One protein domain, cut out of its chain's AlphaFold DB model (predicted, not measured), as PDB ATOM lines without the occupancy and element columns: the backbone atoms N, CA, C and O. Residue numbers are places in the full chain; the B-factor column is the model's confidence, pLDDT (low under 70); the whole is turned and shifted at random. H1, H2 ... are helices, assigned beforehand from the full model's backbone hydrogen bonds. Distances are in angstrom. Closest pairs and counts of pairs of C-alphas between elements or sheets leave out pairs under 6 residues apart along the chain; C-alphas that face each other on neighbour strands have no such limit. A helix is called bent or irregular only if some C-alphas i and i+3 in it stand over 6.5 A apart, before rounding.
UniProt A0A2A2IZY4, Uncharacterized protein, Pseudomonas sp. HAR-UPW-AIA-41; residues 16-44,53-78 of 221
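Overview. This is residues 16 to 44 and 53 to 78 of the 221 residues of an uncharacterized protein of Pseudomonas sp. HAR-UPW-AIA-41 (UniProt A0A2A2IZY4). A single long helix, H1, makes the length of this model, and beside it the short H2 and the mid-length H3 form a loose V on one side of H1. Residues 16 to 24, at one end of H1, and residues 38 to 44, of which 38 to 41 belong to H1, stand free, and contacts between the helices are few. The printed part has 55 residues with three named helices, H1, H2 and H3 in chain order, and no named strand; its class is all helix. It is loose, with a radius of gyration of the C-alphas of 12.6 A, and elongated, spanning 41 by 24 by 18 A.

Along the chain. Find C-alpha 16 at (-13.244, 19.469, 39.033); from there H1, residues 16 to 41, runs 38.3 A to C-alpha 41 at (13.704, 39.930, 21.125). H1 is neither bent nor irregular, but only just: C-alphas 31 and 34 are 6.2 A apart. Look next at H3, residues 62 to 78, which runs 25.1 A and ends at (17.920, 43.220, 34.976). It is only just irregular, with C-alphas 63 and 66 6.6 A apart. H2 is residues 53 to 59.

Arrangement. Start at Leu 33 of H1: its C-alpha and that of Ala 68 are the closest of H1 and H3, 7.7 A apart. These helices are close but not clearly touching, at a steep tilt of 40 degrees, the same way. H2 and H3 are also close but not clearly touching; their closest C-alphas, of Lys 57 and Gln 65, are 7.9 A apart. They stand at a steep tilt of 57 degrees, opposite ways. H1 and H2 are only just apart, their closest C-alphas 8.2 A from each other. Each O i to N i+4 pair is within hydrogen-bond range in H2, against 19 of 22 in H1 and 11 of 13 in H3.

Size, cuts and confidence. The C-alphas farthest apart, of Gly 16 and Asp 44, are 41.5 A from each other. Residues 45 to 52 are not printed, and C-alphas 44 and 53 are 14.4 A apart across this cut, in the link from H1 to H2. The link from H2 to H3 is tight. Mean pLDDT of the printed part is 72.1; look for values under 70 at residues 16 to 18, 25, 29 to 44 and 53.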
ATOM      1  N   GLY A  16     -13.921  19.538  40.333       66.06
ATOM      2  CA  GLY A  16     -13.244  19.469  39.033       66.06
ATOM      3  C   GLY A  16     -13.164  20.811  38.294       66.06
ATOM      4  O   GLY A  16     -12.215  21.049  37.550       66.06
ATOM      5  N   CYS A  17     -14.117  21.720  38.522       68.94
ATOM      6  CA  CYS A  17     -14.167  23.001  37.810       68.94
ATOM      7  C   CYS A  17     -13.087  23.986  38.286       68.94
ATOM      8  O   CYS A  17     -12.501  24.691  37.467       68.94
ATOM      9  N   SER A  18     -12.775  24.014  39.588       65.56
ATOM     10  CA  SER A  18     -11.712  24.877  40.124       65.56
ATOM     11  C   SER A  18     -10.318  24.441  39.673       65.56
ATOM     12  O   SER A  18      -9.462  25.287  39.420       65.56
ATOM     13  N   GLU A  19     -10.096  23.133  39.529       71.38
ATOM     14  CA  GLU A  19      -8.832  22.584  39.028       71.38
ATOM     15  C   GLU A  19      -8.634  22.942  37.548       71.38
ATOM     16  O   GLU A  19      -7.566  23.405  37.149       71.38
ATOM     17  N   LEU A  20      -9.692  22.800  36.740       73.19
ATOM     18  CA  LEU A  20      -9.661  23.117  35.314       73.19
ATOM     19  C   LEU A  20      -9.441  24.615  35.069       73.19
ATOM     20  O   LEU A  20      -8.661  24.996  34.198       73.19
ATOM     21  N   GLN A  21     -10.092  25.468  35.864       73.62
ATOM     22  CA  GLN A  21      -9.917  26.914  35.778       73.62
ATOM     23  C   GLN A  21      -8.496  27.334  36.165       73.62
ATOM     24  O   GLN A  21      -7.892  28.148  35.471       73.62
ATOM     25  N   ARG A  22      -7.923  26.723  37.207       74.44
ATOM     26  CA  ARG A  22      -6.531  26.961  37.596       74.44
ATOM     27  C   ARG A  22      -5.548  26.523  36.506       74.44
ATOM     28  O   ARG A  22      -4.615  27.261  36.209       74.44
ATOM     29  N   LEU A  23      -5.755  25.355  35.895       78.25
ATOM     30  CA  LEU A  23      -4.917  24.884  34.787       78.25
ATOM     31  C   LEU A  23      -5.030  25.797  33.561       78.25
ATOM     32  O   LEU A  23      -4.024  26.072  32.913       78.25
ATOM     33  N   HIS A  24      -6.225  26.316  33.271       76.56
ATOM     34  CA  HIS A  24      -6.430  27.285  32.198       76.56
ATOM     35  C   HIS A  24      -5.714  28.614  32.479       76.56
ATOM     36  O   HIS A  24      -5.030  29.132  31.601       76.56
ATOM     37  N   GLU A  25      -5.803  29.144  33.700       69.88
ATOM     38  CA  GLU A  25      -5.072  30.356  34.095       69.88
ATOM     39  C   GLU A  25      -3.552  30.160  34.029       69.88
ATOM     40  O   GLU A  25      -2.840  31.045  33.550       69.88
ATOM     41  N   GLU A  26      -3.051  28.997  34.454       75.88
ATOM     42  CA  GLU A  26      -1.624  28.671  34.398       75.88
ATOM     43  C   GLU A  26      -1.137  28.513  32.948       75.88
ATOM     44  O   GLU A  26      -0.051  28.984  32.608       75.88
ATOM     45  N   GLN A  27      -1.958  27.924  32.075       71.56
ATOM     46  CA  GLN A  27      -1.683  27.800  30.645       71.56
ATOM     47  C   GLN A  27      -1.669  29.174  29.959       71.56
ATOM     48  O   GLN A  27      -0.704  29.503  29.278       71.56
ATOM     49  N   VAL A  28      -2.669  30.027  30.208       71.12
ATOM     50  CA  VAL A  28      -2.723  31.395  29.660       71.12
ATOM     51  C   VAL A  28      -1.533  32.231  30.140       71.12
ATOM     52  O   VAL A  28      -0.934  32.957  29.346       71.12
ATOM     53  N   ALA A  29      -1.132  32.096  31.407       67.81
ATOM     54  CA  ALA A  29       0.060  32.757  31.930       67.81
ATOM     55  C   ALA A  29       1.338  32.249  31.239       67.81
ATOM     56  O   ALA A  29       2.189  33.052  30.841       67.81
ATOM     57  N   ARG A  30       1.457  30.927  31.050       66.50
ATOM     58  CA  ARG A  30       2.568  30.299  30.324       66.50
ATOM     59  C   ARG A  30       2.591  30.619  28.844       66.50
ATOM     60  O   ARG A  30       3.679  30.599  28.303       66.50
ATOM     61  N   ASP A  31       1.468  30.911  28.208       65.06
ATOM     62  CA  ASP A  31       1.434  31.292  26.796       65.06
ATOM     63  C   ASP A  31       1.702  32.798  26.630       65.06
ATOM     64  O   ASP A  31       2.368  33.219  25.683       65.06
ATOM     65  N   CYS A  32       1.302  33.622  27.607       67.38
ATOM     66  CA  CYS A  32       1.605  35.054  27.612       67.38
ATOM     67  C   CYS A  32       3.095  35.357  27.864       67.38
ATOM     68  O   CYS A  32       3.644  36.257  27.238       67.38
ATOM     69  N   LEU A  33       3.778  34.633  28.755       64.62
ATOM     70  CA  LEU A  33       5.176  34.908  29.151       64.62
ATOM     71  C   LEU A  33       6.242  34.733  28.030       64.62
ATOM     72  O   LEU A  33       7.039  35.653  27.799       64.62
ATOM     73  N   PRO A  34       6.310  33.595  27.316       56.28
ATOM     74  CA  PRO A  34       7.291  33.341  26.269       56.28
ATOM     75  C   PRO A  34       6.920  34.040  24.962       56.28
ATOM     76  O   PRO A  34       7.810  34.610  24.337       56.28
ATOM     77  N   ALA A  35       5.635  34.116  24.586       57.91
ATOM     78  CA  ALA A  35       5.225  34.876  23.403       57.91
ATOM     79  C   ALA A  35       5.596  36.364  23.546       57.91
ATOM     80  O   ALA A  35       6.126  36.968  22.617       57.91
ATOM     81  N   PHE A  36       5.427  36.938  24.741       59.53
ATOM     82  CA  PHE A  36       5.777  38.335  25.004       59.53
ATOM     83  C   PHE A  36       7.291  38.597  24.992       59.53
ATOM     84  O   PHE A  36       7.729  39.639  24.503       59.53
ATOM     85  N   SER A  37       8.109  37.671  25.505       55.12
ATOM     86  CA  SER A  37       9.573  37.831  25.521       55.12
ATOM     87  C   SER A  37      10.216  37.547  24.157       55.12
ATOM     88  O   SER A  37      11.080  38.305  23.714       55.12
ATOM     89  N   GLN A  38       9.752  36.522  23.439       56.19
ATOM     90  CA  GLN A  38      10.294  36.119  22.139       56.19
ATOM     91  C   GLN A  38       9.921  37.111  21.027       56.19
ATOM     92  O   GLN A  38      10.756  37.450  20.187       56.19
ATOM     93  N   GLN A  39       8.702  37.659  21.059       58.03
ATOM     94  CA  GLN A  39       8.268  38.666  20.089       58.03
ATOM     95  C   GLN A  39       8.964  40.023  20.309       58.03
ATOM     96  O   GLN A  39       9.112  40.796  19.364       58.03
ATOM     97  N   ARG A  40       9.468  40.300  21.522       55.16
ATOM     98  CA  ARG A  40      10.279  41.494  21.820       55.16
ATOM     99  C   ARG A  40      11.754  41.356  21.501       55.16
ATOM    100  O   ARG A  40      12.321  42.331  21.023       55.16
ATOM    101  N   GLY A  41      12.349  40.171  21.639       53.91
ATOM    102  CA  GLY A  41      13.704  39.930  21.125       53.91
ATOM    103  C   GLY A  41      13.840  40.304  19.640       53.91
ATOM    104  O   GLY A  41      14.903  40.735  19.208       53.91
ATOM    105  N   GLN A  42      12.736  40.231  18.883       50.34
ATOM    106  CA  GLN A  42      12.657  40.729  17.506       50.34
ATOM    107  C   GLN A  42      12.143  42.176  17.351       50.34
ATOM    108  O   GLN A  42      12.371  42.778  16.304       50.34
ATOM    109  N   ARG A  43      11.456  42.759  18.348       51.84
ATOM    110  CA  ARG A  43      10.801  44.086  18.253       51.84
ATOM    111  C   ARG A  43      11.402  45.193  19.111       51.84
ATOM    112  O   ARG A  43      11.017  46.339  18.906       51.84
ATOM    113  N   ASP A  44      12.358  44.934  20.000       49.50
ATOM    114  CA  ASP A  44      12.993  45.969  20.839       49.50
ATOM    115  C   ASP A  44      13.848  46.987  20.036       49.50
ATOM    116  O   ASP A  44      14.425  47.906  20.612       49.50
ATOM    117  N   VAL A  53      -0.226  48.393  22.207       69.88
ATOM    118  CA  VAL A  53      -1.027  48.138  23.421       69.88
ATOM    119  C   VAL A  53      -2.350  47.435  23.114       69.88
ATOM    120  O   VAL A  53      -2.955  46.867  24.022       69.88
ATOM    121  N   GLY A  54      -2.792  47.433  21.850       78.12
ATOM    122  CA  GLY A  54      -4.052  46.811  21.437       78.12
ATOM    123  C   GLY A  54      -4.046  45.295  21.622       78.12
ATOM    124  O   GLY A  54      -4.951  44.754  22.250       78.12
ATOM    125  N   TRP A  55      -2.994  44.617  21.153       77.69
ATOM    126  CA  TRP A  55      -2.876  43.164  21.301       77.69
ATOM    127  C   TRP A  55      -2.743  42.759  22.776       77.69
ATOM    128  O   TRP A  55      -3.429  41.848  23.226       77.69
ATOM    129  N   PHE A  56      -1.940  43.484  23.562       78.44
ATOM    130  CA  PHE A  56      -1.775  43.193  24.986       78.44
ATOM    131  C   PHE A  56      -3.112  43.277  25.733       78.44
ATOM    132  O   PHE A  56      -3.436  42.394  26.519       78.44
ATOM    133  N   LYS A  57      -3.937  44.286  25.429       79.88
ATOM    134  CA  LYS A  57      -5.288  44.400  25.998       79.88
ATOM    135  C   LYS A  57      -6.266  43.346  25.469       79.88
ATOM    136  O   LYS A  57      -7.176  42.977  26.200       79.88
ATOM    137  N   ALA A  58      -6.103  42.895  24.224       82.25
ATOM    138  CA  ALA A  58      -6.984  41.910  23.599       82.25
ATOM    139  C   ALA A  58      -6.740  40.479  24.103       82.25
ATOM    140  O   ALA A  58      -7.689  39.711  24.223       82.25
ATOM    141  N   TYR A  59      -5.485  40.129  24.405       82.44
ATOM    142  CA  TYR A  59      -5.093  38.758  24.751       82.44
ATOM    143  C   TYR A  59      -4.733  38.564  26.229       82.44
ATOM    144  O   TYR A  59      -4.753  37.433  26.703       82.44
ATOM    145  N   CYS A  60      -4.435  39.634  26.977       81.00
ATOM    146  CA  CYS A  60      -4.114  39.540  28.400       81.00
ATOM    147  C   CYS A  60      -5.304  40.012  29.257       81.00
ATOM    148  O   CYS A  60      -5.682  41.190  29.182       81.00
ATOM    149  N   PRO A  61      -5.893  39.143  30.102       88.38
ATOM    150  CA  PRO A  61      -6.976  39.528  30.999       88.38
ATOM    151  C   PRO A  61      -6.567  40.684  31.928       88.38
ATOM    152  O   PRO A  61      -5.430  40.700  32.402       88.38
ATOM    153  N   PRO A  62      -7.476  41.616  32.280       86.50
ATOM    154  CA  PRO A  62      -7.139  42.805  33.071       86.50
ATOM    155  C   PRO A  62      -6.409  42.507  34.389       86.50
ATOM    156  O   PRO A  62      -5.511  43.249  34.780       86.50
ATOM    157  N   HIS A  63      -6.752  41.399  35.053       88.31
ATOM    158  CA  HIS A  63      -6.130  40.990  36.314       88.31
ATOM    159  C   HIS A  63      -4.682  40.490  36.148       88.31
ATOM    160  O   HIS A  63      -3.903  40.571  37.093       88.31
ATOM    161  N   GLN A  64      -4.290  40.022  34.956       84.81
ATOM    162  CA  GLN A  64      -2.925  39.561  34.663       84.81
ATOM    163  C   GLN A  64      -2.034  40.666  34.089       84.81
ATOM    164  O   GLN A  64      -0.808  40.576  34.168       84.81
ATOM    165  N   GLN A  65      -2.627  41.742  33.565       85.75
ATOM    166  CA  GLN A  65      -1.877  42.836  32.947       85.75
ATOM    167  C   GLN A  65      -0.877  43.475  33.920       85.75
ATOM    168  O   GLN A  65       0.265  43.728  33.541       85.75
ATOM    169  N   ALA A  66      -1.264  43.687  35.182       82.88
ATOM    170  CA  ALA A  66      -0.377  44.267  36.191       82.88
ATOM    171  C   ALA A  66       0.840  43.372  36.483       82.88
ATOM    172  O   ALA A  66       1.971  43.860  36.517       82.88
ATOM    173  N   ALA A  67       0.625  42.061  36.623       82.00
ATOM    174  CA  ALA A  67       1.695  41.092  36.852       82.00
ATOM    175  C   ALA A  67       2.646  41.004  35.647       82.00
ATOM    176  O   ALA A  67       3.865  41.005  35.820       82.00
ATOM    177  N   ALA A  68       2.105  41.011  34.425       79.94
ATOM    178  CA  ALA A  68       2.897  41.012  33.198       79.94
ATOM    179  C   ALA A  68       3.747  42.289  33.057       79.94
ATOM    180  O   ALA A  68       4.932  42.208  32.733       79.94
ATOM    181  N   VAL A  69       3.184  43.464  33.365       82.62
ATOM    182  CA  VAL A  69       3.926  44.740  33.377       82.62
ATOM    183  C   VAL A  69       5.028  44.727  34.439       82.62
ATOM    184  O   VAL A  69       6.148  45.165  34.170       82.62
ATOM    185  N   GLN A  70       4.749  44.191  35.628       80.75
ATOM    186  CA  GLN A  70       5.730  44.112  36.703       80.75
ATOM    187  C   GLN A  70       6.889  43.172  36.340       80.75
ATOM    188  O   GLN A  70       8.050  43.581  36.423       80.75
ATOM    189  N   ALA A  71       6.593  41.961  35.857       76.94
ATOM    190  CA  ALA A  71       7.595  41.007  35.383       76.94
ATOM    191  C   ALA A  71       8.435  41.588  34.235       76.94
ATOM    192  O   ALA A  71       9.661  41.460  34.231       76.94
ATOM    193  N   TYR A  72       7.789  42.305  33.311       79.44
ATOM    194  CA  TYR A  72       8.477  43.011  32.239       79.44
ATOM    195  C   TYR A  72       9.461  44.053  32.779       79.44
ATOM    196  O   TYR A  72      10.632  44.059  32.400       79.44
ATOM    197  N   SER A  73       9.006  44.919  33.687       79.38
ATOM    198  CA  SER A  73       9.852  45.961  34.271       79.38
ATOM    199  C   SER A  73      11.043  45.374  35.034       79.38
ATOM    200  O   SER A  73      12.146  45.914  34.960       79.38
ATOM    201  N   ALA A  74      10.861  44.232  35.701       76.38
ATOM    202  CA  ALA A  74      11.935  43.528  36.388       76.38
ATOM    203  C   ALA A  74      12.986  42.995  35.400       76.38
ATOM    204  O   ALA A  74      14.175  43.259  35.576       76.38
ATOM    205  N   GLY A  75      12.560  42.323  34.323       78.19
ATOM    206  CA  GLY A  75      13.466  41.818  33.286       78.19
ATOM    207  C   GLY A  75      14.208  42.934  32.546       78.19
ATOM    208  O   GLY A  75      15.416  42.843  32.332       78.19
ATOM    209  N   TYR A  76      13.515  44.029  32.227       77.81
ATOM    210  CA  TYR A  76      14.112  45.191  31.569       77.81
ATOM    211  C   TYR A  76      15.212  45.837  32.417       77.81
ATOM    212  O   TYR A  76      16.287  46.161  31.914       77.81
ATOM    213  N   ASN A  77      14.967  45.990  33.719       77.12
ATOM    214  CA  ASN A  77      15.967  46.526  34.635       77.12
ATOM    215  C   ASN A  77      17.126  45.547  34.879       77.12
ATOM    216  O   ASN A  77      18.253  45.994  35.065       77.12
ATOM    217  N   ALA A  78      16.877  44.235  34.839       77.75
ATOM    218  CA  ALA A  78      17.920  43.220  34.976       77.75
ATOM    219  C   ALA A  78      18.845  43.142  33.747       77.75
ATOM    220  O   ALA A  78      20.042  42.912  33.895       77.75
TER     221      ALA A  78